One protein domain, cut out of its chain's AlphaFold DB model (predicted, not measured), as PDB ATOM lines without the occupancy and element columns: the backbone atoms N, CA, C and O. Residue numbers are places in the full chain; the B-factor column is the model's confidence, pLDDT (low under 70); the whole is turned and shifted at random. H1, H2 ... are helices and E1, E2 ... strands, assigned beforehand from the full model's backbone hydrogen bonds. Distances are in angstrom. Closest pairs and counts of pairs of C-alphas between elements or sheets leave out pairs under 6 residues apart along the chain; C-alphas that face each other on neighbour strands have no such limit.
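AT A GLANCE: This is residues 2 to 47 of the 182 residues of an uncharacterized protein of Candidatus Marsarchaeota G1 archaeon OSP_B (UniProt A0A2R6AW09). A small three-stranded antiparallel sheet, E1, E2 and E3, makes one end of the domain, and the helix H2 sticks out at the other end as an arm, with residues 35 to 47 standing free. Between them the chain passes through the one-turn helix H1 and a winding stretch with no named element, residues 26 to 33. The printed part has 46 residues, with three named strands followed by two named helices in the order E1, E2, E3, H1, H2; the sheet's order is E1, E2, E3, and the class is mixed, helices and strands. The whole is loose, with a radius of gyration of the C-alphas of 12.5 A, and elongated, spanning 36 by 23 by 14 A.

HOW THE PARTS SIT: The sheet is a meander, each strand the antiparallel neighbour of the one before: E1, residues 3 to 5, E2, residues 8 to 10, and E3, residues 16 to 18. E2 is the inner strand, and E1 and E3 are edge strands. E1 and E2 form a hairpin at 163 degrees between their directions; C-alphas 4 and 9 face each other at 4.4 A, and N 5 and O 8 are within hydrogen-bond range at 2.9 A, as are N 10 and O 3 at 2.9 A. E2 and E3 form a second hairpin at 151 degrees; C-alphas 10 and 16 face each other at 4.6 A, and N 17 and O 9 are within hydrogen-bond range at 2.8 A. H1, residues 22 to 25, is not on the sheet, with 2 pairs of C-alphas within 10 A. H2, residues 34 to 44, is not on the sheet either, with 1 pair within 10 A, and it is apart from H1. Every O i to N i+4 pair of H2 is within hydrogen-bond range; H1 is too short for such a pair, and its one O i to N i+3 pair is within range.

IN THESE COORDINATES: E1 begins at C-alpha 3, (14.617, -55.012, 42.331), and is 7.0 A long from first to last C-alpha. E2 measures 6.7 A and E3 6.9 A, with C-alpha 18 at (20.947, -54.942, 31.534). H1 measures 5.5 A. H2, the longest helix with 11 residues, measures 15.4 A and ends at C-alpha 44, (8.351, -37.924, 52.938).

THE WHOLE: The two C-alphas farthest apart, those of Thr 15 and Thr 46, are 36.8 A from each other. Without the stretch that stands free, the body of 33 residues spans 26 by 20 by 11 A. The printed part has no cut. No link is long: E1 to E2, E2 to E3 and E3 to H1 are tight, and H1 to H2, with 8 residues between them, is short. The mean pLDDT of the printed part is 97.3, and no printed residue is under 70.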
ATOM      1  N   LYS A   2      11.870 -57.852  40.696       97.44
ATOM      2  CA  LYS A   2      12.002 -57.810  42.158       97.44
ATOM      3  C   LYS A   2      12.738 -56.566  42.644       97.44
ATOM      4  O   LYS A   2      12.328 -55.960  43.625       97.44
ATOM      5  N   SER A   3      13.829 -56.195  41.982       97.75
ATOM      6  CA  SER A   3      14.617 -55.012  42.331       97.75
ATOM      7  C   SER A   3      15.313 -54.436  41.104       97.75
ATOM      8  O   SER A   3      15.347 -55.053  40.037       97.75
ATOM      9  N   ALA A   4      15.854 -53.230  41.254       97.94
ATOM     10  CA  ALA A   4      16.596 -52.541  40.213       97.94
ATOM     11  C   ALA A   4      17.665 -51.642  40.845       97.94
ATOM     12  O   ALA A   4      17.438 -51.064  41.910       97.94
ATOM     13  N   SER A   5      18.838 -51.542  40.223       97.88
ATOM     14  CA  SER A   5      19.924 -50.672  40.689       97.88
ATOM     15  C   SER A   5      20.889 -50.339  39.553       97.88
ATOM     16  O   SER A   5      21.318 -51.226  38.808       97.88
ATOM     17  N   GLY A   6      21.236 -49.057  39.420       97.88
ATOM     18  CA  GLY A   6      22.068 -48.570  38.323       97.88
ATOM     19  C   GLY A   6      21.419 -48.881  36.974       97.88
ATOM     20  O   GLY A   6      20.253 -48.565  36.760       97.88
ATOM     21  N   ALA A   7      22.153 -49.539  36.080       98.31
ATOM     22  CA  ALA A   7      21.651 -49.959  34.770       98.31
ATOM     23  C   ALA A   7      20.985 -51.349  34.768       98.31
ATOM     24  O   ALA A   7      20.769 -51.918  33.704       98.31
ATOM     25  N   HIS A   8      20.726 -51.951  35.933       98.50
ATOM     26  CA  HIS A   8      20.297 -53.346  36.006       98.50
ATOM     27  C   HIS A   8      18.938 -53.528  36.658       98.50
ATOM     28  O   HIS A   8      18.587 -52.872  37.643       98.50
ATOM     29  N   LEU A   9      18.237 -54.526  36.142       98.38
ATOM     30  CA  LEU A   9      17.003 -55.072  36.662       98.38
ATOM     31  C   LEU A   9      17.245 -56.500  37.169       98.38
ATOM     32  O   LEU A   9      18.041 -57.237  36.588       98.38
ATOM     33  N   TYR A  10      16.537 -56.904  38.219       98.38
ATOM     34  CA  TYR A  10      16.599 -58.251  38.784       98.38
ATOM     35  C   TYR A  10      15.184 -58.833  38.834       98.38
ATOM     36  O   TYR A  10      14.274 -58.191  39.374       98.38
ATOM     37  N   ASP A  11      14.958 -60.006  38.244       98.19
ATOM     38  CA  ASP A  11      13.663 -60.694  38.334       98.19
ATOM     39  C   ASP A  11      13.472 -61.403  39.689       98.19
ATOM     40  O   ASP A  11      14.234 -61.198  40.639       98.19
ATOM     41  N   ILE A  12      12.374 -62.149  39.828       98.06
ATOM     42  CA  ILE A  12      12.006 -62.785  41.099       98.06
ATOM     43  C   ILE A  12      12.880 -64.011  41.402       98.06
ATOM     44  O   ILE A  12      13.096 -64.319  42.574       98.06
ATOM     45  N   GLU A  13      13.449 -64.628  40.366       97.88
ATOM     46  CA  GLU A  13      14.424 -65.720  40.403       97.88
ATOM     47  C   GLU A  13      15.861 -65.224  40.654       97.88
ATOM     48  O   GLU A  13      16.746 -66.014  40.981       97.88
ATOM     49  N   GLY A  14      16.096 -63.912  40.555       96.69
ATOM     50  CA  GLY A  14      17.398 -63.281  40.762       96.69
ATOM     51  C   GLY A  14      18.238 -63.137  39.492       96.69
ATOM     52  O   GLY A  14      19.391 -62.709  39.576       96.69
ATOM     53  N   THR A  15      17.682 -63.443  38.318       98.44
ATOM     54  CA  THR A  15      18.330 -63.186  37.030       98.44
ATOM     55  C   THR A  15      18.513 -61.687  36.847       98.44
ATOM     56  O   THR A  15      17.589 -60.895  37.055       98.44
ATOM     57  N   ARG A  16      19.721 -61.293  36.442       98.31
ATOM     58  CA  ARG A  16      20.086 -59.900  36.193       98.31
ATOM     59  C   ARG A  16      19.984 -59.574  34.706       98.31
ATOM     60  O   ARG A  16      20.613 -60.238  33.888       98.31
ATOM     61  N   TYR A  17      19.303 -58.481  34.390       98.56
ATOM     62  CA  TYR A  17      19.164 -57.936  33.042       98.56
ATOM     63  C   TYR A  17      19.832 -56.567  32.977       98.56
ATOM     64  O   TYR A  17      19.676 -55.760  33.895       98.56
ATOM     65  N   LEU A  18      20.568 -56.304  31.897       98.56
ATOM     66  CA  LEU A  18      20.947 -54.942  31.534       98.56
ATOM     67  C   LEU A  18      19.703 -54.248  30.973       98.56
ATOM     68  O   LEU A  18      19.106 -54.735  30.014       98.56
ATOM     69  N   ASP A  19      19.292 -53.152  31.598       98.25
ATOM     70  CA  ASP A  19      18.091 -52.421  31.223       98.25
ATOM     71  C   ASP A  19      18.431 -51.337  30.194       98.25
ATOM     72  O   ASP A  19      19.124 -50.371  30.495       98.25
ATOM     73  N   TYR A  20      17.941 -51.508  28.968       96.75
ATOM     74  CA  TYR A  20      17.993 -50.475  27.929       96.75
ATOM     75  C   TYR A  20      16.704 -49.651  27.845       96.75
ATOM     76  O   TYR A  20      16.699 -48.603  27.207       96.75
ATOM     77  N   ALA A  21      15.614 -50.099  28.479       95.62
ATOM     78  CA  ALA A  21      14.351 -49.372  28.489       95.62
ATOM     79  C   ALA A  21      14.412 -48.177  29.446       95.62
ATOM     80  O   ALA A  21      13.865 -47.121  29.136       95.62
ATOM     81  N   MET A  22      15.073 -48.329  30.601       97.12
ATOM     82  CA  MET A  22      15.385 -47.246  31.547       97.12
ATOM     83  C   MET A  22      14.182 -46.345  31.864       97.12
ATOM     84  O   MET A  22      14.258 -45.113  31.837       97.12
ATOM     85  N   GLY A  23      13.036 -46.976  32.129       94.31
ATOM     86  CA  GLY A  23      11.779 -46.274  32.398       94.31
ATOM     87  C   GLY A  23      11.308 -45.407  31.228       94.31
ATOM     88  O   GLY A  23      10.823 -44.302  31.454       94.31
ATOM     89  N   TYR A  24      11.501 -45.875  29.992       94.25
ATOM     90  CA  TYR A  24      11.200 -45.142  28.758       94.25
ATOM     91  C   TYR A  24      11.896 -43.770  28.700       94.25
ATOM     92  O   TYR A  24      11.333 -42.788  28.222       94.25
ATOM     93  N   GLY A  25      13.123 -43.699  29.230       94.81
ATOM     94  CA  GLY A  25      13.948 -42.489  29.287       94.81
ATOM     95  C   GLY A  25      13.845 -41.686  30.589       94.81
ATOM     96  O   GLY A  25      14.689 -40.824  30.827       94.81
ATOM     97  N   ALA A  26      12.881 -41.976  31.470       96.06
ATOM     98  CA  ALA A  26      12.724 -41.250  32.737       96.06
ATOM     99  C   ALA A  26      13.891 -41.479  33.718       96.06
ATOM    100  O   ALA A  26      14.174 -40.631  34.565       96.06
ATOM    101  N   LEU A  27      14.584 -42.618  33.618       97.12
ATOM    102  CA  LEU A  27      15.647 -43.014  34.545       97.12
ATOM    103  C   LEU A  27      17.041 -42.677  34.005       97.12
ATOM    104  O   LEU A  27      17.911 -43.545  33.931       97.12
ATOM    105  N   LEU A  28      17.272 -41.406  33.662       96.75
ATOM    106  CA  LEU A  28      18.545 -40.929  33.101       96.75
ATOM    107  C   LEU A  28      19.772 -41.306  33.955       96.75
ATOM    108  O   LEU A  28      20.812 -41.675  33.418       96.75
ATOM    109  N   PHE A  29      19.652 -41.239  35.284       97.81
ATOM    110  CA  PHE A  29      20.736 -41.565  36.226       97.81
ATOM    111  C   PHE A  29      20.729 -43.027  36.700       97.81
ATOM    112  O   PHE A  29      21.496 -43.403  37.589       97.81
ATOM    113  N   GLY A  30      19.860 -43.856  36.126       98.19
ATOM    114  CA  GLY A  30      19.677 -45.240  36.527       98.19
ATOM    115  C   GLY A  30      18.735 -45.461  37.702       98.19
ATOM    116  O   GLY A  30      18.237 -44.542  38.355       98.19
ATOM    117  N   HIS A  31      18.468 -46.740  37.949       98.38
ATOM    118  CA  HIS A  31      17.601 -47.206  39.019       98.38
ATOM    119  C   HIS A  31      18.199 -46.904  40.391       98.38
ATOM    120  O   HIS A  31      19.387 -47.142  40.628       98.38
ATOM    121  N   ALA A  32      17.351 -46.443  41.310       97.31
ATOM    122  CA  ALA A  32      17.708 -46.167  42.703       97.31
ATOM    123  C   ALA A  32      18.925 -45.230  42.874       97.31
ATOM    124  O   ALA A  32      19.729 -45.407  43.791       97.31
ATOM    125  N   TYR A  33      19.062 -44.222  42.005       98.19
ATOM    126  CA  TYR A  33      20.132 -43.229  42.101       98.19
ATOM    127  C   TYR A  33      20.091 -42.494  43.451       98.19
ATOM    128  O   TYR A  33      19.110 -41.820  43.779       98.19
ATOM    129  N   ALA A  34      21.156 -42.641  44.247       98.19
ATOM    130  CA  ALA A  34      21.156 -42.279  45.665       98.19
ATOM    131  C   ALA A  34      20.757 -40.816  45.952       98.19
ATOM    132  O   ALA A  34      19.938 -40.619  46.851       98.19
ATOM    133  N   PRO A  35      21.222 -39.797  45.198       98.25
ATOM    134  CA  PRO A  35      20.772 -38.419  45.403       98.25
ATOM    135  C   PRO A  35      19.253 -38.230  45.282       98.25
ATOM    136  O   PRO A  35      18.664 -37.551  46.118       98.25
ATOM    137  N   ILE A  36      18.605 -38.872  44.300       97.56
ATOM    138  CA  ILE A  36      17.144 -38.789  44.121       97.56
ATOM    139  C   ILE A  36      16.432 -39.515  45.264       97.56
ATOM    140  O   ILE A  36      15.526 -38.961  45.880       97.56
ATOM    141  N   ILE A  37      16.861 -40.740  45.584       98.06
ATOM    142  CA  ILE A  37      16.240 -41.541  46.649       98.06
ATOM    143  C   ILE A  37      16.324 -40.834  48.004       98.06
ATOM    144  O   ILE A  37      15.346 -40.826  48.750       98.06
ATOM    145  N   ASN A  38      17.465 -40.227  48.322       98.19
ATOM    146  CA  ASN A  38      17.652 -39.526  49.587       98.19
ATOM    147  C   ASN A  38      16.788 -38.260  49.669       98.19
ATOM    148  O   ASN A  38      16.144 -38.052  50.694       98.19
ATOM    149  N   ALA A  39      16.705 -37.470  48.590       96.81
ATOM    150  CA  ALA A  39      15.843 -36.288  48.541       96.81
ATOM    151  C   ALA A  39      14.358 -36.648  48.715       96.81
ATOM    152  O   ALA A  39      13.650 -36.011  49.494       96.81
ATOM    153  N   VAL A  40      13.894 -37.717  48.053       97.06
ATOM    154  CA  VAL A  40      12.518 -38.214  48.215       97.06
ATOM    155  C   VAL A  40      12.270 -38.657  49.656       97.06
ATOM    156  O   VAL A  40      11.296 -38.215  50.254       97.06
ATOM    157  N   LYS A  41      13.155 -39.478  50.241       97.50
ATOM    158  CA  LYS A  41      13.019 -39.939  51.635       97.50
ATOM    159  C   LYS A  41      12.915 -38.779  52.619       97.50
ATOM    160  O   LYS A  41      12.010 -38.783  53.441       97.50
ATOM    161  N   GLN A  42      13.786 -37.780  52.488       96.31
ATOM    162  CA  GLN A  42      13.745 -36.593  53.336       96.31
ATOM    163  C   GLN A  42      12.420 -35.836  53.188       96.31
ATOM    164  O   GLN A  42      11.875 -35.347  54.174       96.31
ATOM    165  N   ARG A  43      11.876 -35.740  51.967       95.19
ATOM    166  CA  ARG A  43      10.607 -35.038  51.762       95.19
ATOM    167  C   ARG A  43       9.431 -35.764  52.409       95.19
ATOM    168  O   ARG A  43       8.579 -35.101  53.001       95.19
ATOM    169  N   LEU A  44       9.414 -37.099  52.350       96.75
ATOM    170  CA  LEU A  44       8.351 -37.924  52.938       96.75
ATOM    171  C   LEU A  44       8.145 -37.650  54.436       96.75
ATOM    172  O   LEU A  44       7.003 -37.683  54.889       96.75
ATOM    173  N   ASP A  45       9.203 -37.296  55.173       96.44
ATOM    174  CA  ASP A  45       9.129 -36.963  56.605       96.44
ATOM    175  C   ASP A  45       8.319 -35.686  56.892       96.44
ATOM    176  O   ASP A  45       7.863 -35.464  58.012       96.44
ATOM    177  N   THR A  46       8.113 -34.841  55.880       95.56
ATOM    178  CA  THR A  46       7.399 -33.560  56.004       95.56
ATOM    179  C   THR A  46       6.018 -33.561  55.347       95.56
ATOM    180  O   THR A  46       5.321 -32.548  55.397       95.56
ATOM    181  N   GLY A  47       5.595 -34.684  54.754       94.50
ATOM    182  CA  GLY A  47       4.308 -34.841  54.070       94.50
ATOM    183  C   GLY A  47       4.432 -35.127  52.569       94.50
ATOM    184  O   GLY A  47       5.435 -34.822  51.930       94.50
TER     185      GLY A  47